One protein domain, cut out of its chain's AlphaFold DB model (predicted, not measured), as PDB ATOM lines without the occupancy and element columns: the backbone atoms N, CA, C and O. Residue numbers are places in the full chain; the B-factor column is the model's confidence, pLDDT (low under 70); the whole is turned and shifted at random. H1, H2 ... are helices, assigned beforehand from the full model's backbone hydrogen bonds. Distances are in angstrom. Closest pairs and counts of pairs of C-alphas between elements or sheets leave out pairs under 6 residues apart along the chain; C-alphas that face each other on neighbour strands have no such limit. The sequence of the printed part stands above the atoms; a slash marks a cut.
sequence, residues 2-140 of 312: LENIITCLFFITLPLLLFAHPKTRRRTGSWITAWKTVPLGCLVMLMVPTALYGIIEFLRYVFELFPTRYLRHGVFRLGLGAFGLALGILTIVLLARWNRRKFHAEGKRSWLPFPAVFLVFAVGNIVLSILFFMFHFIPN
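What this domain is: This is residues 2 to 140 of the 312 residues of an uncharacterized protein of Lentisphaerae bacterium ADurb.Bin242 (UniProt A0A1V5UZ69). Two long helices, H3 and H5, cross as a narrow X, while H1 and H6, both apart from H5, pack on residues 30 to 43 of H3. The short helices H2 and H4 sit at turns of the chain, H2 between H1 and H3, H4 between H3 and H5. The printed part has 139 residues with six named helices, H1 to H6 in order, and no named strand: all helix. It is loose, with a radius of gyration of the C-alphas of 18.1 A and spans of 55 by 38 by 24 A.

Where its parts are: Find C-alpha 2 at (60.703, -14.254, -12.522); from there H1 runs to residue 20, 25.3 A, with a kink of 37 degrees near residue 14. H2 is residues 22 to 26. H3, residues 30 to 63, covers 48.2 A, with a kink of 33 degrees near residue 37. H4 is residues 68 to 72. H5, residues 74 to 103, covers 43.4 A. H6, residues 113 to 137, covers 36.1 A and ends at C-alpha 137, (64.247, -13.939, -25.767).

How they stand to each other: Start at H3: it touches H5 with residues 33 to 49 alone, closest at the C-alphas of Gly 41 and Gly 88, 4.2 A, at a steep tilt of 38 degrees, opposite ways. H1 touches H3, closest at the C-alphas of Pro 15 and Lys 36, 4.5 A. H6 touches H3, closest at the C-alphas of Ala 34 and Phe 114, 5.1 A. H1 and H6 touch too. Every O i to N i+4 pair is within hydrogen-bond range in H2, H4, H5 and H6, against 13 of 15 in H1 and 27 of 30 in H3.

The domain as a whole: The C-alphas farthest apart, of Glu 64 and Gly 107, are 56.3 A apart. The printed part has no cut and no long link. Low confidence, pLDDT under 70, includes residues 64 to 72.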
ATOM      1  N   LEU A   2      59.856 -15.419 -12.812       71.00
ATOM      2  CA  LEU A   2      60.703 -14.254 -12.522       71.00
ATOM      3  C   LEU A   2      60.058 -12.907 -12.910       71.00
ATOM      4  O   LEU A   2      60.066 -11.991 -12.099       71.00
ATOM      5  N   GLU A   3      59.423 -12.821 -14.083       72.12
ATOM      6  CA  GLU A   3      58.687 -11.624 -14.533       72.12
ATOM      7  C   GLU A   3      57.642 -11.163 -13.507       72.12
ATOM      8  O   GLU A   3      57.709 -10.040 -13.023       72.12
ATOM      9  N   ASN A   4      56.748 -12.062 -13.079       77.19
ATOM     10  CA  ASN A   4      55.725 -11.749 -12.077       77.19
ATOM     11  C   ASN A   4      56.335 -11.279 -10.748       77.19
ATOM     12  O   ASN A   4      55.781 -10.390 -10.111       77.19
ATOM     13  N   ILE A   5      57.467 -11.856 -10.325       82.50
ATOM     14  CA  ILE A   5      58.169 -11.436  -9.100       82.50
ATOM     15  C   ILE A   5      58.684 -10.003  -9.259       82.50
ATOM     16  O   ILE A   5      58.464  -9.175  -8.378       82.50
ATOM     17  N   ILE A   6      59.316  -9.688 -10.391       83.19
ATOM     18  CA  ILE A   6      59.834  -8.348 -10.690       83.19
ATOM     19  C   ILE A   6      58.688  -7.330 -10.780       83.19
ATOM     20  O   ILE A   6      58.776  -6.262 -10.178       83.19
ATOM     21  N   THR A   7      57.583  -7.671 -11.448       83.44
ATOM     22  CA  THR A   7      56.375  -6.837 -11.498       83.44
ATOM     23  C   THR A   7      55.821  -6.582 -10.094       83.44
ATOM     24  O   THR A   7      55.541  -5.438  -9.740       83.44
ATOM     25  N   CYS A   8      55.726  -7.611  -9.245       85.88
ATOM     26  CA  CYS A   8      55.323  -7.445  -7.848       85.88
ATOM     27  C   CYS A   8      56.265  -6.499  -7.089       85.88
ATOM     28  O   CYS A   8      55.796  -5.600  -6.392       85.88
ATOM     29  N   LEU A   9      57.583  -6.652  -7.249       88.38
ATOM     30  CA  LEU A   9      58.569  -5.766  -6.625       88.38
ATOM     31  C   LEU A   9      58.409  -4.316  -7.104       88.38
ATOM     32  O   LEU A   9      58.414  -3.403  -6.278       88.38
ATOM     33  N   PHE A  10      58.186  -4.088  -8.398       88.94
ATOM     34  CA  PHE A  10      57.956  -2.754  -8.958       88.94
ATOM     35  C   PHE A  10      56.762  -2.042  -8.300       88.94
ATOM     36  O   PHE A  10      56.870  -0.878  -7.912       88.94
ATOM     37  N   PHE A  11      55.648  -2.749  -8.085       90.81
ATOM     38  CA  PHE A  11      54.457  -2.170  -7.455       90.81
ATOM     39  C   PHE A  11      54.544  -2.051  -5.925       90.81
ATOM     40  O   PHE A  11      53.889  -1.186  -5.348       90.81
ATOM     41  N   ILE A  12      55.317  -2.902  -5.244       91.25
ATOM     42  CA  ILE A  12      55.332  -2.972  -3.772       91.25
ATOM     43  C   ILE A  12      56.451  -2.119  -3.152       91.25
ATOM     44  O   ILE A  12      56.261  -1.548  -2.075       91.25
ATOM     45  N   THR A  13      57.602  -2.000  -3.817       90.19
ATOM     46  CA  THR A  13      58.804  -1.339  -3.268       90.19
ATOM     47  C   THR A  13      58.551   0.105  -2.844       90.19
ATOM     48  O   THR A  13      58.827   0.466  -1.701       90.19
ATOM     49  N   LEU A  14      57.979   0.932  -3.722       89.12
ATOM     50  CA  LEU A  14      57.739   2.340  -3.409       89.12
ATOM     51  C   LEU A  14      56.732   2.534  -2.255       89.12
ATOM     52  O   LEU A  14      57.064   3.260  -1.313       89.12
ATOM     53  N   PRO A  15      55.550   1.880  -2.238       89.19
ATOM     54  CA  PRO A  15      54.677   1.905  -1.066       89.19
ATOM     55  C   PRO A  15      55.378   1.471   0.222       89.19
ATOM     56  O   PRO A  15      55.241   2.159   1.235       89.19
ATOM     57  N   LEU A  16      56.149   0.375   0.194       90.50
ATOM     58  CA  LEU A  16      56.878  -0.113   1.368       90.50
ATOM     59  C   LEU A  16      57.839   0.942   1.911       90.50
ATOM     60  O   LEU A  16      57.791   1.242   3.102       90.50
ATOM     61  N   LEU A  17      58.651   1.558   1.049       90.62
ATOM     62  CA  LEU A  17      59.585   2.615   1.447       90.62
ATOM     63  C   LEU A  17      58.847   3.819   2.056       90.62
ATOM     64  O   LEU A  17      59.236   4.335   3.107       90.62
ATOM     65  N   LEU A  18      57.732   4.231   1.446       88.62
ATOM     66  CA  LEU A  18      56.930   5.361   1.920       88.62
ATOM     67  C   LEU A  18      56.212   5.087   3.248       88.62
ATOM     68  O   LEU A  18      55.975   6.035   4.007       88.62
ATOM     69  N   PHE A  19      55.853   3.832   3.534       85.12
ATOM     70  CA  PHE A  19      55.280   3.421   4.818       85.12
ATOM     71  C   PHE A  19      56.339   3.157   5.893       85.12
ATOM     72  O   PHE A  19      56.061   3.409   7.069       85.12
ATOM     73  N   ALA A  20      57.535   2.701   5.512       87.31
ATOM     74  CA  ALA A  20      58.649   2.461   6.425       87.31
ATOM     75  C   ALA A  20      59.210   3.773   6.991       87.31
ATOM     76  O   ALA A  20      59.493   3.864   8.185       87.31
ATOM     77  N   HIS A  21      59.317   4.821   6.167       88.12
ATOM     78  CA  HIS A  21      59.897   6.086   6.605       88.12
ATOM     79  C   HIS A  21      58.894   6.928   7.440       88.12
ATOM     80  O   HIS A  21      57.840   7.333   6.933       88.12
ATOM     81  N   PRO A  22      59.194   7.288   8.709       81.56
ATOM     82  CA  PRO A  22      58.227   7.918   9.623       81.56
ATOM     83  C   PRO A  22      57.636   9.244   9.119       81.56
ATOM     84  O   PRO A  22      56.434   9.482   9.262       81.56
ATOM     85  N   LYS A  23      58.467  10.090   8.489       81.56
ATOM     86  CA  LYS A  23      58.043  11.395   7.942       81.56
ATOM     87  C   LYS A  23      57.027  11.254   6.805       81.56
ATOM     88  O   LYS A  23      56.064  12.009   6.750       81.56
ATOM     89  N   THR A  24      57.217  10.297   5.898       81.38
ATOM     90  CA  THR A  24      56.306  10.082   4.768       81.38
ATOM     91  C   THR A  24      55.085   9.296   5.199       81.38
ATOM     92  O   THR A  24      53.994   9.615   4.737       81.38
ATOM     93  N   ARG A  25      55.219   8.340   6.128       80.00
ATOM     94  CA  ARG A  25      54.123   7.519   6.661       80.00
ATOM     95  C   ARG A  25      52.953   8.360   7.169       80.00
ATOM     96  O   ARG A  25      51.821   8.058   6.805       80.00
ATOM     97  N   ARG A  26      53.226   9.421   7.936       80.38
ATOM     98  CA  ARG A  26      52.194  10.282   8.544       80.38
ATOM     99  C   ARG A  26      51.601  11.324   7.591       80.38
ATOM    100  O   ARG A  26      50.499  11.788   7.831       80.38
ATOM    101  N   ARG A  27      52.278  11.649   6.483       82.25
ATOM    102  CA  ARG A  27      51.769  12.621   5.503       82.25
ATOM    103  C   ARG A  27      50.568  12.063   4.734       82.25
ATOM    104  O   ARG A  27      50.636  10.969   4.154       82.25
ATOM    105  N   THR A  28      49.495  12.855   4.690       79.50
ATOM    106  CA  THR A  28      48.204  12.509   4.064       79.50
ATOM    107  C   THR A  28      47.852  13.370   2.850       79.50
ATOM    108  O   THR A  28      46.778  13.201   2.268       79.50
ATOM    109  N   GLY A  29      48.777  14.224   2.393       85.25
ATOM    110  CA  GLY A  29      48.631  14.984   1.151       85.25
ATOM    111  C   GLY A  29      48.280  14.095  -0.051       85.25
ATOM    112  O   GLY A  29      48.680  12.928  -0.127       85.25
ATOM    113  N   SER A  30      47.512  14.647  -0.996       86.81
ATOM    114  CA  SER A  30      46.908  13.886  -2.104       86.81
ATOM    115  C   SER A  30      47.942  13.114  -2.941       86.81
ATOM    116  O   SER A  30      47.721  11.943  -3.237       86.81
ATOM    117  N   TRP A  31      49.104  13.715  -3.226       90.50
ATOM    118  CA  TRP A  31      50.217  13.067  -3.936       90.50
ATOM    119  C   TRP A  31      50.842  11.907  -3.162       90.50
ATOM    120  O   TRP A  31      50.967  10.807  -3.689       90.50
ATOM    121  N   ILE A  32      51.198  12.122  -1.895       89.19
ATOM    122  CA  ILE A  32      51.814  11.079  -1.060       89.19
ATOM    123  C   ILE A  32      50.844   9.918  -0.847       89.19
ATOM    124  O   ILE A  32      51.251   8.759  -0.846       89.19
ATOM    125  N   THR A  33      49.553  10.214  -0.691       89.25
ATOM    126  CA  THR A  33      48.529   9.172  -0.597       89.25
ATOM    127  C   THR A  33      48.442   8.381  -1.899       89.25
ATOM    128  O   THR A  33      48.466   7.157  -1.838       89.25
ATOM    129  N   ALA A  34      48.424   9.042  -3.062       90.50
ATOM    130  CA  ALA A  34      48.409   8.357  -4.354       90.50
ATOM    131  C   ALA A  34      49.621   7.422  -4.525       90.50
ATOM    132  O   ALA A  34      49.431   6.243  -4.811       90.50
ATOM    133  N   TRP A  35      50.841   7.889  -4.238       92.44
ATOM    134  CA  TRP A  35      52.058   7.065  -4.310       92.44
ATOM    135  C   TRP A  35      52.061   5.855  -3.362       92.44
ATOM    136  O   TRP A  35      52.679   4.840  -3.669       92.44
ATOM    137  N   LYS A  36      51.356   5.924  -2.226       91.25
ATOM    138  CA  LYS A  36      51.218   4.795  -1.289       91.25
ATOM    139  C   LYS A  36      50.172   3.772  -1.725       91.25
ATOM    140  O   LYS A  36      50.327   2.591  -1.438       91.25
ATOM    141  N   THR A  37      49.072   4.218  -2.333       92.75
ATOM    142  CA  THR A  37      47.880   3.373  -2.520       92.75
ATOM    143  C   THR A  37      47.667   2.914  -3.953       92.75
ATOM    144  O   THR A  37      47.207   1.797  -4.160       92.75
ATOM    145  N   VAL A  38      47.991   3.753  -4.943       93.88
ATOM    146  CA  VAL A  38      47.813   3.429  -6.368       93.88
ATOM    147  C   VAL A  38      48.622   2.201  -6.790       93.88
ATOM    148  O   VAL A  38      48.020   1.321  -7.400       93.88
ATOM    149  N   PRO A  39      49.907   2.043  -6.411       94.12
ATOM    150  CA  PRO A  39      50.688   0.883  -6.846       94.12
ATOM    151  C   PRO A  39      50.124  -0.440  -6.310       94.12
ATOM    152  O   PRO A  39      50.053  -1.429  -7.033       94.12
ATOM    153  N   LEU A  40      49.632  -0.435  -5.065       93.38
ATOM    154  CA  LEU A  40      48.962  -1.587  -4.452       93.38
ATOM    155  C   LEU A  40      47.634  -1.908  -5.150       93.38
ATOM    156  O   LEU A  40      47.300  -3.073  -5.340       93.38
ATOM    157  N   GLY A  41      46.897  -0.879  -5.572       92.38
ATOM    158  CA  GLY A  41      45.723  -1.033  -6.424       92.38
ATOM    159  C   GLY A  41      46.048  -1.699  -7.753       92.38
ATOM    160  O   GLY A  41      45.427  -2.700  -8.092       92.38
ATOM    161  N   CYS A  42      47.048  -1.185  -8.476       92.00
ATOM    162  CA  CYS A  42      47.520  -1.759  -9.739       92.00
ATOM    163  C   CYS A  42      47.951  -3.225  -9.578       92.00
ATOM    164  O   CYS A  42      47.619  -4.056 -10.420       92.00
ATOM    165  N   LEU A  43      48.621  -3.567  -8.474       91.50
ATOM    166  CA  LEU A  43      48.979  -4.949  -8.166       91.50
ATOM    167  C   LEU A  43      47.741  -5.851  -8.053       91.50
ATOM    168  O   LEU A  43      47.715  -6.928  -8.644       91.50
ATOM    169  N   VAL A  44      46.701  -5.409  -7.333       91.88
ATOM    170  CA  VAL A  44      45.431  -6.149  -7.216       91.88
ATOM    171  C   VAL A  44      44.755  -6.303  -8.580       91.88
ATOM    172  O   VAL A  44      44.302  -7.405  -8.897       91.88
ATOM    173  N   MET A  45      44.751  -5.245  -9.406       92.31
ATOM    174  CA  MET A  45      44.186  -5.294 -10.764       92.31
ATOM    175  C   MET A  45      44.826  -6.379 -11.625       92.31
ATOM    176  O   MET A  45      44.144  -6.967 -12.454       92.31
ATOM    177  N   LEU A  46      46.121  -6.642 -11.441       86.75
ATOM    178  CA  LEU A  46      46.864  -7.612 -12.243       86.75
ATOM    179  C   LEU A  46      46.816  -9.021 -11.643       86.75
ATOM    180  O   LEU A  46      46.575  -9.998 -12.354       86.75
ATOM    181  N   MET A  47      47.043  -9.147 -10.336       87.56
ATOM    182  CA  MET A  47      47.235 -10.448  -9.693       87.56
ATOM    183  C   MET A  47      45.929 -11.213  -9.506       87.56
ATOM    184  O   MET A  47      45.906 -12.419  -9.745       87.56
ATOM    185  N   VAL A  48      44.839 -10.543  -9.117       88.38
ATOM    186  CA  VAL A  48      43.576 -11.239  -8.820       88.38
ATOM    187  C   VAL A  48      42.973 -11.885 -10.071       88.38
ATOM    188  O   VAL A  48      42.703 -13.086 -10.022       88.38
ATOM    189  N   PRO A  49      42.826 -11.186 -11.216       88.06
ATOM    190  CA  PRO A  49      42.370 -11.832 -12.445       88.06
ATOM    191  C   PRO A  49      43.308 -12.957 -12.881       88.06
ATOM    192  O   PRO A  49      42.847 -14.036 -13.234       88.06
ATOM    193  N   THR A  50      44.626 -12.758 -12.794       84.31
ATOM    194  CA  THR A  50      45.600 -13.785 -13.193       84.31
ATOM    195  C   THR A  50      45.475 -15.054 -12.345       84.31
ATOM    196  O   THR A  50      45.471 -16.160 -12.888       84.31
ATOM    197  N   ALA A  51      45.324 -14.910 -11.026       85.75
ATOM    198  CA  ALA A  51      45.123 -16.029 -10.113       85.75
ATOM    199  C   ALA A  51      43.788 -16.742 -10.375       85.75
ATOM    200  O   ALA A  51      43.767 -17.966 -10.481       85.75
ATOM    201  N   LEU A  52      42.696 -15.989 -10.554       86.62
ATOM    202  CA  LEU A  52      41.388 -16.556 -10.889       86.62
ATOM    203  C   LEU A  52      41.428 -17.319 -12.214       86.62
ATOM    204  O   LEU A  52      40.958 -18.451 -12.278       86.62
ATOM    205  N   TYR A  53      42.047 -16.751 -13.252       84.19
ATOM    206  CA  TYR A  53      42.237 -17.434 -14.531       84.19
ATOM    207  C   TYR A  53      43.010 -18.747 -14.350       84.19
ATOM    208  O   TYR A  53      42.601 -19.781 -14.875       84.19
ATOM    209  N   GLY A  54      44.094 -18.725 -13.568       81.62
ATOM    210  CA  GLY A  54      44.891 -19.914 -13.264       81.62
ATOM    211  C   GLY A  54      44.104 -20.999 -12.526       81.62
ATOM    212  O   GLY A  54      44.194 -22.168 -12.896       81.62
ATOM    213  N   ILE A  55      43.298 -20.622 -11.530       84.69
ATOM    214  CA  ILE A  55      42.432 -21.550 -10.788       84.69
ATOM    215  C   ILE A  55      41.395 -22.175 -11.724       84.69
ATOM    216  O   ILE A  55      41.206 -23.387 -11.701       84.69
ATOM    217  N   ILE A  56      40.750 -21.377 -12.579       83.56
ATOM    218  CA  ILE A  56      39.730 -21.892 -13.500       83.56
ATOM    219  C   ILE A  56      40.360 -22.824 -14.546       83.56
ATOM    220  O   ILE A  56      39.808 -23.888 -14.819       83.56
ATOM    221  N   GLU A  57      41.533 -22.486 -15.094       76.25
ATOM    222  CA  GLU A  57      42.285 -23.391 -15.978       76.25
ATOM    223  C   GLU A  57      42.682 -24.693 -15.271       76.25
ATOM    224  O   GLU A  57      42.558 -25.766 -15.861       76.25
ATOM    225  N   PHE A  58      43.123 -24.624 -14.011       79.25
ATOM    226  CA  PHE A  58      43.457 -25.807 -13.219       79.25
ATOM    227  C   PHE A  58      42.233 -26.705 -13.008       79.25
ATOM    228  O   PHE A  58      42.288 -27.896 -13.312       79.25
ATOM    229  N   LEU A  59      41.111 -26.134 -12.564       79.31
ATOM    230  CA  LEU A  59      39.861 -26.872 -12.372       79.31
ATOM    231  C   LEU A  59      39.370 -27.488 -13.686       79.31
ATOM    232  O   LEU A  59      38.954 -28.643 -13.705       79.31
ATOM    233  N   ARG A  60      39.485 -26.762 -14.803       79.44
ATOM    234  CA  ARG A  60      39.175 -27.292 -16.135       79.44
ATOM    235  C   ARG A  60      40.071 -28.473 -16.496       79.44
ATOM    236  O   ARG A  60      39.578 -29.461 -17.025       79.44
ATOM    237  N   TYR A  61      41.376 -28.367 -16.260       69.81
ATOM    238  CA  TYR A  61      42.327 -29.421 -16.614       69.81
ATOM    239  C   TYR A  61      42.126 -30.687 -15.777       69.81
ATOM    240  O   TYR A  61      42.196 -31.790 -16.312       69.81
ATOM    241  N   VAL A  62      41.872 -30.530 -14.476       73.56
ATOM    242  CA  VAL A  62      41.727 -31.651 -13.537       73.56
ATOM    243  C   VAL A  62      40.358 -32.317 -13.652       73.56
ATOM    244  O   VAL A  62      40.281 -33.542 -13.661       73.56
ATOM    245  N   PHE A  63      39.290 -31.527 -13.761       75.81
ATOM    246  CA  PHE A  63      37.915 -32.024 -13.679       75.81
ATOM    247  C   PHE A  63      37.161 -32.007 -15.018       75.81
ATOM    248  O   PHE A  63      35.990 -32.362 -15.049       75.81
ATOM    249  N   GLU A  64      37.797 -31.586 -16.119       69.75
ATOM    250  CA  GLU A  64      37.202 -31.522 -17.470       69.75
ATOM    251  C   GLU A  64      35.872 -30.728 -17.534       69.75
ATOM    252  O   GLU A  64      35.053 -30.936 -18.424       69.75
ATOM    253  N   LEU A  65      35.665 -29.786 -16.602       62.41
ATOM    254  CA  LEU A  65      34.358 -29.171 -16.317       62.41
ATOM    255  C   LEU A  65      33.757 -28.355 -17.473       62.41
ATOM    256  O   LEU A  65      32.537 -28.272 -17.583       62.41
ATOM    257  N   PHE A  66      34.583 -27.728 -18.321       68.38
ATOM    258  CA  PHE A  66      34.115 -26.823 -19.380       68.38
ATOM    259  C   PHE A  66      35.022 -26.863 -20.629       68.38
ATOM    260  O   PHE A  66      36.240 -27.030 -20.502       68.38
ATOM    261  N   PRO A  67      34.480 -26.659 -21.849       63.81
ATOM    262  CA  PRO A  67      35.272 -26.685 -23.079       63.81
ATOM    263  C   PRO A  67      36.232 -25.485 -23.189       63.81
ATOM    264  O   PRO A  67      35.899 -24.361 -22.810       63.81
ATOM    265  N   THR A  68      37.420 -25.698 -23.772       62.84
ATOM    266  CA  THR A  68      38.516 -24.702 -23.888       62.84
ATOM    267  C   THR A  68      38.116 -23.392 -24.558       62.84
ATOM    268  O   THR A  68      38.699 -22.344 -24.271       62.84
ATOM    269  N   ARG A  69      37.091 -23.428 -25.413       65.62
ATOM    270  CA  ARG A  69      36.545 -22.255 -26.104       65.62
ATOM    271  C   ARG A  69      36.030 -21.169 -25.154       65.62
ATOM    272  O   ARG A  69      36.187 -19.990 -25.452       65.62
ATOM    273  N   TYR A  70      35.487 -21.540 -23.992       67.50
ATOM    274  CA  TYR A  70      34.910 -20.572 -23.049       67.50
ATOM    275  C   TYR A  70      35.969 -19.634 -22.451       67.50
ATOM    276  O   TYR A  70      35.770 -18.424 -22.404       67.50
ATOM    277  N   LEU A  71      37.132 -20.172 -22.075       65.00
ATOM    278  CA  LEU A  71      38.246 -19.400 -21.497       65.00
ATOM    279  C   LEU A  71      39.002 -18.549 -22.526       65.00
ATOM    280  O   LEU A  71      39.727 -17.607 -22.184       65.00
ATOM    281  N   ARG A  72      38.836 -18.878 -23.807       64.44
ATOM    282  CA  ARG A  72      39.426 -18.155 -24.935       64.44
ATOM    283  C   ARG A  72      38.520 -17.062 -25.480       64.44
ATOM    284  O   ARG A  72      39.013 -16.189 -26.187       64.44
ATOM    285  N   HIS A  73      37.241 -17.073 -25.114       74.12
ATOM    286  CA  HIS A  73      36.291 -16.079 -25.574       74.12
ATOM    287  C   HIS A  73      36.696 -14.683 -25.084       74.12
ATOM    288  O   HIS A  73      36.885 -14.459 -23.883       74.12
ATOM    289  N   GLY A  74      36.811 -13.728 -26.010       73.94
ATOM    290  CA  GLY A  74      37.250 -12.362 -25.702       73.94
ATOM    291  C   GLY A  74      36.407 -11.705 -24.606       73.94
ATOM    292  O   GLY A  74      36.955 -11.075 -23.709       73.94
ATOM    293  N   VAL A  75      35.093 -11.956 -24.602       79.31
ATOM    294  CA  VAL A  75      34.160 -11.446 -23.580       79.31
ATOM    295  C   VAL A  75      34.523 -11.919 -22.171       79.31
ATOM    296  O   VAL A  75      34.481 -11.123 -21.239       79.31
ATOM    297  N   PHE A  76      34.928 -13.182 -22.000       79.75
ATOM    298  CA  PHE A  76      35.321 -13.697 -20.687       79.75
ATOM    299  C   PHE A  76      36.584 -12.995 -20.179       79.75
ATOM    300  O   PHE A  76      36.635 -12.556 -19.032       79.75
ATOM    301  N   ARG A  77      37.582 -12.814 -21.053       79.12
ATOM    302  CA  ARG A  77      38.826 -12.104 -20.714       79.12
ATOM    303  C   ARG A  77      38.582 -10.632 -20.397       79.12
ATOM    304  O   ARG A  77      39.146 -10.122 -19.434       79.12
ATOM    305  N   LEU A  78      37.717  -9.972 -21.167       84.75
ATOM    306  CA  LEU A  78      37.291  -8.597 -20.906       84.75
ATOM    307  C   LEU A  78      36.552  -8.491 -19.569       84.75
ATOM    308  O   LEU A  78      36.852  -7.595 -18.788       84.75
ATOM    309  N   GLY A  79      35.651  -9.430 -19.268       87.19
ATOM    310  CA  GLY A  79      34.949  -9.492 -17.985       87.19
ATOM    311  C   GLY A  79      35.905  -9.673 -16.805       87.19
ATOM    312  O   GLY A  79      35.808  -8.954 -15.812       87.19
ATOM    313  N   LEU A  80      36.888 -10.568 -16.938       87.38
ATOM    314  CA  LEU A  80      37.924 -10.791 -15.927       87.38
ATOM    315  C   LEU A  80      38.797  -9.540 -15.715       87.38
ATOM    316  O   LEU A  80      39.122  -9.187 -14.581       87.38
ATOM    317  N   GLY A  81      39.146  -8.848 -16.804       86.50
ATOM    318  CA  GLY A  81      39.881  -7.584 -16.767       86.50
ATOM    319  C   GLY A  81      39.083  -6.458 -16.107       86.50
ATOM    320  O   GLY A  81      39.606  -5.765 -15.237       86.50
ATOM    321  N   ALA A  82      37.801  -6.315 -16.454       89.81
ATOM    322  CA  ALA A  82      36.896  -5.338 -15.848       89.81
ATOM    323  C   ALA A  82      36.718  -5.590 -14.343       89.81
ATOM    324  O   ALA A  82      36.770  -4.652 -13.545       89.81
ATOM    325  N   PHE A  83      36.584  -6.857 -13.943       91.75
ATOM    326  CA  PHE A  83      36.541  -7.263 -12.541       91.75
ATOM    327  C   PHE A  83      37.828  -6.882 -11.791       91.75
ATOM    328  O   PHE A  83      37.766  -6.282 -10.718       91.75
ATOM    329  N   GLY A  84      38.997  -7.162 -12.379       92.19
ATOM    330  CA  GLY A  84      40.289  -6.753 -11.823       92.19
ATOM    331  C   GLY A  84      40.406  -5.245 -11.636       92.19
ATOM    332  O   GLY A  84      40.796  -4.778 -10.566       92.19
ATOM    333  N   LEU A  85      40.015  -4.475 -12.652       91.25
ATOM    334  CA  LEU A  85      40.024  -3.014 -12.616       91.25
ATOM    335  C   LEU A  85      39.116  -2.470 -11.503       91.25
ATOM    336  O   LEU A  85      39.546  -1.616 -10.726       91.25
ATOM    337  N   ALA A  86      37.900  -3.006 -11.364       93.50
ATOM    338  CA  ALA A  86      36.979  -2.628 -10.295       93.50
ATOM    339  C   ALA A  86      37.568  -2.909  -8.901       93.50
ATOM    340  O   ALA A  86      37.546  -2.031  -8.033       93.50
ATOM    341  N   LEU A  87      38.156  -4.094  -8.698       94.19
ATOM    342  CA  LEU A  87      38.811  -4.451  -7.439       94.19
ATOM    343  C   LEU A  87      39.990  -3.538  -7.116       94.19
ATOM    344  O   LEU A  87      40.105  -3.069  -5.986       94.19
ATOM    345  N   GLY A  88      40.844  -3.233  -8.091       93.38
ATOM    346  CA  GLY A  88      41.969  -2.340  -7.848       93.38
ATOM    347  C   GLY A  88      41.540  -0.919  -7.505       93.38
ATOM    348  O   GLY A  88      42.094  -0.330  -6.578       93.38
ATOM    349  N   ILE A  89      40.526  -0.373  -8.188       93.56
ATOM    350  CA  ILE A  89      39.962   0.943  -7.844       93.56
ATOM    351  C   ILE A  89      39.421   0.911  -6.411       93.56
ATOM    352  O   ILE A  89      39.715   1.812  -5.620       93.56
ATOM    353  N   LEU A  90      38.689  -0.146  -6.049       94.94
ATOM    354  CA  LEU A  90      38.174  -0.334  -4.697       94.94
ATOM    355  C   LEU A  90      39.313  -0.368  -3.664       94.94
ATOM    356  O   LEU A  90      39.241   0.343  -2.660       94.94
ATOM    357  N   THR A  91      40.392  -1.109  -3.923       94.06
ATOM    358  CA  THR A  91      41.583  -1.156  -3.062       94.06
ATOM    359  C   THR A  91      42.202   0.229  -2.877       94.06
ATOM    360  O   THR A  91      42.480   0.622  -1.742       94.06
ATOM    361  N   ILE A  92      42.364   1.010  -3.951       93.56
ATOM    362  CA  ILE A  92      42.905   2.379  -3.883       93.56
ATOM    363  C   ILE A  92      42.034   3.252  -2.981       93.56
ATOM    364  O   ILE A  92      42.547   3.935  -2.091       93.56
ATOM    365  N   VAL A  93      40.714   3.215  -3.177       92.56
ATOM    366  CA  VAL A  93      39.757   4.013  -2.401       92.56
ATOM    367  C   VAL A  93      39.775   3.615  -0.925       92.56
ATOM    368  O   VAL A  93      39.816   4.493  -0.058       92.56
ATOM    369  N   LEU A  94      39.774   2.315  -0.621       93.44
ATOM    370  CA  LEU A  94      39.793   1.805   0.752       93.44
ATOM    371  C   LEU A  94      41.097   2.158   1.471       93.44
ATOM    372  O   LEU A  94      41.051   2.685   2.584       93.44
ATOM    373  N   LEU A  95      42.249   1.962   0.825       91.50
ATOM    374  CA  LEU A  95      43.549   2.313   1.398       91.50
ATOM    375  C   LEU A  95      43.699   3.824   1.586       91.50
ATOM    376  O   LEU A  95      44.197   4.269   2.621       91.50
ATOM    377  N   ALA A  96      43.222   4.635   0.637       88.56
ATOM    378  CA  ALA A  96      43.256   6.089   0.762       88.56
ATOM    379  C   ALA A  96      42.354   6.572   1.908       88.56
ATOM    380  O   ALA A  96      42.750   7.448   2.682       88.56
ATOM    381  N   ARG A  97      41.155   5.987   2.057       88.38
ATOM    382  CA  ARG A  97      40.252   6.259   3.188       88.38
ATOM    383  C   ARG A  97      40.883   5.856   4.516       88.38
ATOM    384  O   ARG A  97      40.855   6.649   5.456       88.38
ATOM    385  N   TRP A  98      41.477   4.668   4.588       89.12
ATOM    386  CA  TRP A  98      42.154   4.177   5.785       89.12
ATOM    387  C   TRP A  98      43.333   5.070   6.185       89.12
ATOM    388  O   TRP A  98      43.400   5.513   7.329       89.12
ATOM    389  N   ASN A  99      44.206   5.421   5.235       85.75
ATOM    390  CA  ASN A  99      45.367   6.280   5.479       85.75
ATOM    391  C   ASN A  99      44.943   7.656   6.029       85.75
ATOM    392  O   ASN A  99      45.536   8.166   6.976       85.75
ATOM    393  N   ARG A 100      43.861   8.227   5.485       83.31
ATOM    394  CA  ARG A 100      43.302   9.507   5.949       83.31
ATOM    395  C   ARG A 100      42.681   9.428   7.341       83.31
ATOM    396  O   ARG A 100      42.844  10.363   8.115       83.31
ATOM    397  N   ARG A 101      41.969   8.341   7.658       85.31
ATOM    398  CA  ARG A 101      41.394   8.130   8.999       85.31
ATOM    399  C   ARG A 101      42.486   7.941  10.048       85.31
ATOM    400  O   ARG A 101      42.375   8.485  11.135       85.31
ATOM    401  N   LYS A 102      43.537   7.193   9.710       85.44
ATOM    402  CA  LYS A 102      44.597   6.812  10.648       85.44
ATOM    403  C   LYS A 102      45.557   7.950  10.998       85.44
ATOM    404  O   LYS A 102      46.060   7.973  12.114       85.44
ATOM    405  N   PHE A 103      45.850   8.849  10.059       82.56
ATOM    406  CA  PHE A 103      46.868   9.892  10.252       82.56
ATOM    407  C   PHE A 103      46.318  11.323  10.251       82.56
ATOM    408  O   PHE A 103      47.112  12.250  10.312       82.56
ATOM    409  N   HIS A 104      44.989  11.485  10.221       74.56
ATOM    410  CA  HIS A 104      44.274  12.755  10.047       74.56
ATOM    411  C   HIS A 104      44.627  13.474   8.727       74.56
ATOM    412  O   HIS A 104      45.779  13.643   8.334       74.56
ATOM    413  N   ALA A 105      43.607  13.844   7.954       67.69
ATOM    414  CA  ALA A 105      43.817  14.413   6.626       67.69
ATOM    415  C   ALA A 105      44.334  15.861   6.706       67.69
ATOM    416  O   ALA A 105      43.667  16.718   7.277       67.69
ATOM    417  N   GLU A 106      45.468  16.138   6.067       65.19
ATOM    418  CA  GLU A 106      46.039  17.477   5.911       65.19
ATOM    419  C   GLU A 106      45.580  18.093   4.573       65.19
ATOM    420  O   GLU A 106      45.793  17.518   3.501       65.19
ATOM    421  N   GLY A 107      44.971  19.282   4.621       63.81
ATOM    422  CA  GLY A 107      44.749  20.145   3.453       63.81
ATOM    423  C   GLY A 107      43.593  19.783   2.501       63.81
ATOM    424  O   GLY A 107      42.764  18.904   2.750       63.81
ATOM    425  N   LYS A 108      43.521  20.523   1.380       69.50
ATOM    426  CA  LYS A 108      42.498  20.356   0.332       69.50
ATOM    427  C   LYS A 108      42.729  19.068  -0.467       69.50
ATOM    428  O   LYS A 108      43.848  18.720  -0.845       69.50
ATOM    429  N   ARG A 109      41.634  18.360  -0.747       76.31
ATOM    430  CA  ARG A 109      41.643  17.083  -1.469       76.31
ATOM    431  C   ARG A 109      41.676  17.343  -2.969       76.31
ATOM    432  O   ARG A 109      40.792  18.013  -3.487       76.31
ATOM    433  N   SER A 110      42.652  16.757  -3.656       84.56
ATOM    434  CA  SER A 110      42.675  16.696  -5.115       84.56
ATOM    435  C   SER A 110      42.660  15.240  -5.553       84.56
ATOM    436  O   SER A 110      43.357  14.399  -4.982       84.56
ATOM    437  N   TRP A 111      41.833  14.937  -6.545       85.31
ATOM    438  CA  TRP A 111      41.746  13.604  -7.133       85.31
ATOM    439  C   TRP A 111      42.791  13.401  -8.238       85.31
ATOM    440  O   TRP A 111      43.191  12.266  -8.460       85.31
ATOM    441  N   LEU A 112      43.296  14.482  -8.852       89.75
ATOM    442  CA  LEU A 112      44.257  14.475  -9.968       89.75
ATOM    443  C   LEU A 112      45.544  13.655  -9.737       89.75
ATOM    444  O   LEU A 112      46.012  13.026 -10.685       89.75
ATOM    445  N   PRO A 113      46.123  13.582  -8.521       91.62
ATOM    446  CA  PRO A 113      47.318  12.768  -8.298       91.62
ATOM    447  C   PRO A 113      47.104  11.266  -8.512       91.62
ATOM    448  O   PRO A 113      48.041  10.557  -8.856       91.62
ATOM    449  N   PHE A 114      45.885  10.758  -8.315       92.38
ATOM    450  CA  PHE A 114      45.588   9.331  -8.453       92.38
ATOM    451  C   PHE A 114      45.710   8.825  -9.903       92.38
ATOM    452  O   PHE A 114      46.476   7.884 -10.112       92.38
ATOM    453  N   PRO A 115      45.040   9.421 -10.913       91.19
ATOM    454  CA  PRO A 115      45.210   9.016 -12.307       91.19
ATOM    455  C   PRO A 115      46.622   9.304 -12.833       91.19
ATOM    456  O   PRO A 115      47.142   8.507 -13.607       91.19
ATOM    457  N   ALA A 116      47.276  10.383 -12.384       92.00
ATOM    458  CA  ALA A 116      48.651  10.685 -12.786       92.00
ATOM    459  C   ALA A 116      49.632   9.591 -12.327       92.00
ATOM    460  O   ALA A 116      50.402   9.069 -13.130       92.00
ATOM    461  N   VAL A 117      49.564   9.187 -11.052       92.94
ATOM    462  CA  VAL A 117      50.383   8.081 -10.531       92.94
ATOM    463  C   VAL A 117      50.005   6.762 -11.210       92.94
ATOM    464  O   VAL A 117      50.890   5.983 -11.549       92.94
ATOM    465  N   PHE A 118      48.717   6.519 -11.473       92.56
ATOM    466  CA  PHE A 118      48.282   5.319 -12.191       92.56
ATOM    467  C   PHE A 118      48.935   5.225 -13.573       92.56
ATOM    468  O   PHE A 118      49.467   4.174 -13.921       92.56
ATOM    469  N   LEU A 119      48.960   6.327 -14.328       92.00
ATOM    470  CA  LEU A 119      49.580   6.377 -15.650       92.00
ATOM    471  C   LEU A 119      51.082   6.068 -15.591       92.00
ATOM    472  O   LEU A 119      51.563   5.278 -16.398       92.00
ATOM    473  N   VAL A 120      51.808   6.624 -14.613       92.31
ATOM    474  CA  VAL A 120      53.243   6.341 -14.416       92.31
ATOM    475  C   VAL A 120      53.486   4.845 -14.233       92.31
ATOM    476  O   VAL A 120      54.357   4.269 -14.882       92.31
ATOM    477  N   PHE A 121      52.698   4.200 -13.378       90.81
ATOM    478  CA  PHE A 121      52.841   2.774 -13.113       90.81
ATOM    479  C   PHE A 121      52.369   1.895 -14.277       90.81
ATOM    480  O   PHE A 121      52.974   0.856 -14.534       90.81
ATOM    481  N   ALA A 122      51.329   2.310 -15.004       86.75
ATOM    482  CA  ALA A 122      50.860   1.610 -16.193       86.75
ATOM    483  C   ALA A 122      51.919   1.636 -17.307       86.75
ATOM    484  O   ALA A 122      52.293   0.583 -17.821       86.75
ATOM    485  N   VAL A 123      52.454   2.819 -17.628       88.56
ATOM    486  CA  VAL A 123      53.517   2.986 -18.633       88.56
ATOM    487  C   VAL A 123      54.799   2.286 -18.185       88.56
ATOM    488  O   VAL A 123      55.402   1.557 -18.968       88.56
ATOM    489  N   GLY A 124      55.185   2.435 -16.915       88.12
ATOM    490  CA  GLY A 124      56.357   1.765 -16.354       88.12
ATOM    491  C   GLY A 124      56.274   0.241 -16.457       88.12
ATOM    492  O   GLY A 124      57.247  -0.396 -16.849       88.12
ATOM    493  N   ASN A 125      55.100  -0.344 -16.194       85.81
ATOM    494  CA  ASN A 125      54.891  -1.782 -16.349       85.81
ATOM    495  C   ASN A 125      54.995  -2.233 -17.816       85.81
ATOM    496  O   ASN A 125      55.603  -3.263 -18.085       85.81
ATOM    497  N   ILE A 126      54.466  -1.453 -18.769       84.00
ATOM    498  CA  ILE A 126      54.608  -1.748 -20.207       84.00
ATOM    499  C   ILE A 126      56.090  -1.779 -20.601       84.00
ATOM    500  O   ILE A 126      56.541  -2.740 -21.221       84.00
ATOM    501  N   VAL A 127      56.857  -0.759 -20.204       86.62
ATOM    502  CA  VAL A 127      58.298  -0.682 -20.487       86.62
ATOM    503  C   VAL A 127      59.043  -1.863 -19.861       86.62
ATOM    504  O   VAL A 127      59.859  -2.497 -20.527       86.62
ATOM    505  N   LEU A 128      58.731  -2.203 -18.610       86.19
ATOM    506  CA  LEU A 128      59.350  -3.318 -17.897       86.19
ATOM    507  C   LEU A 128      59.071  -4.667 -18.573       86.19
ATOM    508  O   LEU A 128      59.994  -5.460 -18.742       86.19
ATOM    509  N   SER A 129      57.829  -4.909 -19.005       80.75
ATOM    510  CA  SER A 129      57.461  -6.114 -19.757       80.75
ATOM    511  C   SER A 129      58.199  -6.205 -21.094       80.75
ATOM    512  O   SER A 129      58.693  -7.277 -21.440       80.75
ATOM    513  N   ILE A 130      58.335  -5.092 -21.827       80.88
ATOM    514  CA  ILE A 130      59.103  -5.054 -23.084       80.88
ATOM    515  C   ILE A 130      60.576  -5.385 -22.822       80.88
ATOM    516  O   ILE A 130      61.138  -6.241 -23.502       80.88
ATOM    517  N   LEU A 131      61.195  -4.755 -21.820       81.25
ATOM    518  CA  LEU A 131      62.594  -5.006 -21.466       81.25
ATOM    519  C   LEU A 131      62.817  -6.458 -21.040       81.25
ATOM    520  O   LEU A 131      63.755  -7.091 -21.519       81.25
ATOM    521  N   PHE A 132      61.950  -7.009 -20.185       76.19
ATOM    522  CA  PHE A 132      62.045  -8.409 -19.767       76.19
ATOM    523  C   PHE A 132      61.989  -9.347 -20.972       76.19
ATOM    524  O   PHE A 132      62.819 -10.243 -21.110       76.19
ATOM    525  N   PHE A 133      61.038  -9.109 -21.871       68.62
ATOM    526  CA  PHE A 133      60.894  -9.885 -23.089       68.62
ATOM    527  C   PHE A 133      62.142  -9.786 -23.986       68.62
ATOM    528  O   PHE A 133      62.629 -10.809 -24.463       68.62
ATOM    529  N   MET A 134      62.719  -8.590 -24.146       73.06
ATOM    530  CA  MET A 134      63.978  -8.399 -24.872       73.06
ATOM    531  C   MET A 134      65.133  -9.184 -24.230       73.06
ATOM    532  O   MET A 134      65.787  -9.972 -24.905       73.06
ATOM    533  N   PHE A 135      65.357  -9.044 -22.924       72.62
ATOM    534  CA  PHE A 135      66.452  -9.737 -22.235       72.62
ATOM    535  C   PHE A 135      66.288 -11.258 -22.206       72.62
ATOM    536  O   PHE A 135      67.284 -11.977 -22.238       72.62
ATOM    537  N   HIS A 136      65.055 -11.759 -22.137       66.00
ATOM    538  CA  HIS A 136      64.807 -13.193 -22.029       66.00
ATOM    539  C   HIS A 136      64.854 -13.916 -23.382       66.00
ATOM    540  O   HIS A 136      65.282 -15.065 -23.427       66.00
ATOM    541  N   PHE A 137      64.443 -13.263 -24.476       59.75
ATOM    542  CA  PHE A 137      64.247 -13.939 -25.767       59.75
ATOM    543  C   PHE A 137      65.200 -13.511 -26.888       59.75
ATOM    544  O   PHE A 137      65.332 -14.251 -27.859       59.75
ATOM    545  N   ILE A 138      65.891 -12.371 -26.773       62.34
ATOM    546  CA  ILE A 138      66.926 -11.976 -27.748       62.34
ATOM    547  C   ILE A 138      68.147 -12.916 -27.725       62.34
ATOM    548  O   ILE A 138      68.644 -13.224 -28.807       62.34
ATOM    549  N   PRO A 139      68.638 -13.411 -26.567       57.41
ATOM    550  CA  PRO A 139      69.859 -14.216 -26.549       57.41
ATOM    551  C   PRO A 139      69.706 -15.604 -27.188       57.41
ATOM    552  O   PRO A 139      70.651 -16.070 -27.809       57.41
ATOM    553  N   ASN A 140      68.534 -16.246 -27.066       55.78
ATOM    554  CA  ASN A 140      68.254 -17.580 -27.619       55.78
ATOM    555  C   ASN A 140      66.801 -17.687 -28.132       55.78
ATOM    556  O   ASN A 140      65.932 -18.236 -27.447       55.78
TER     557      ASN A 140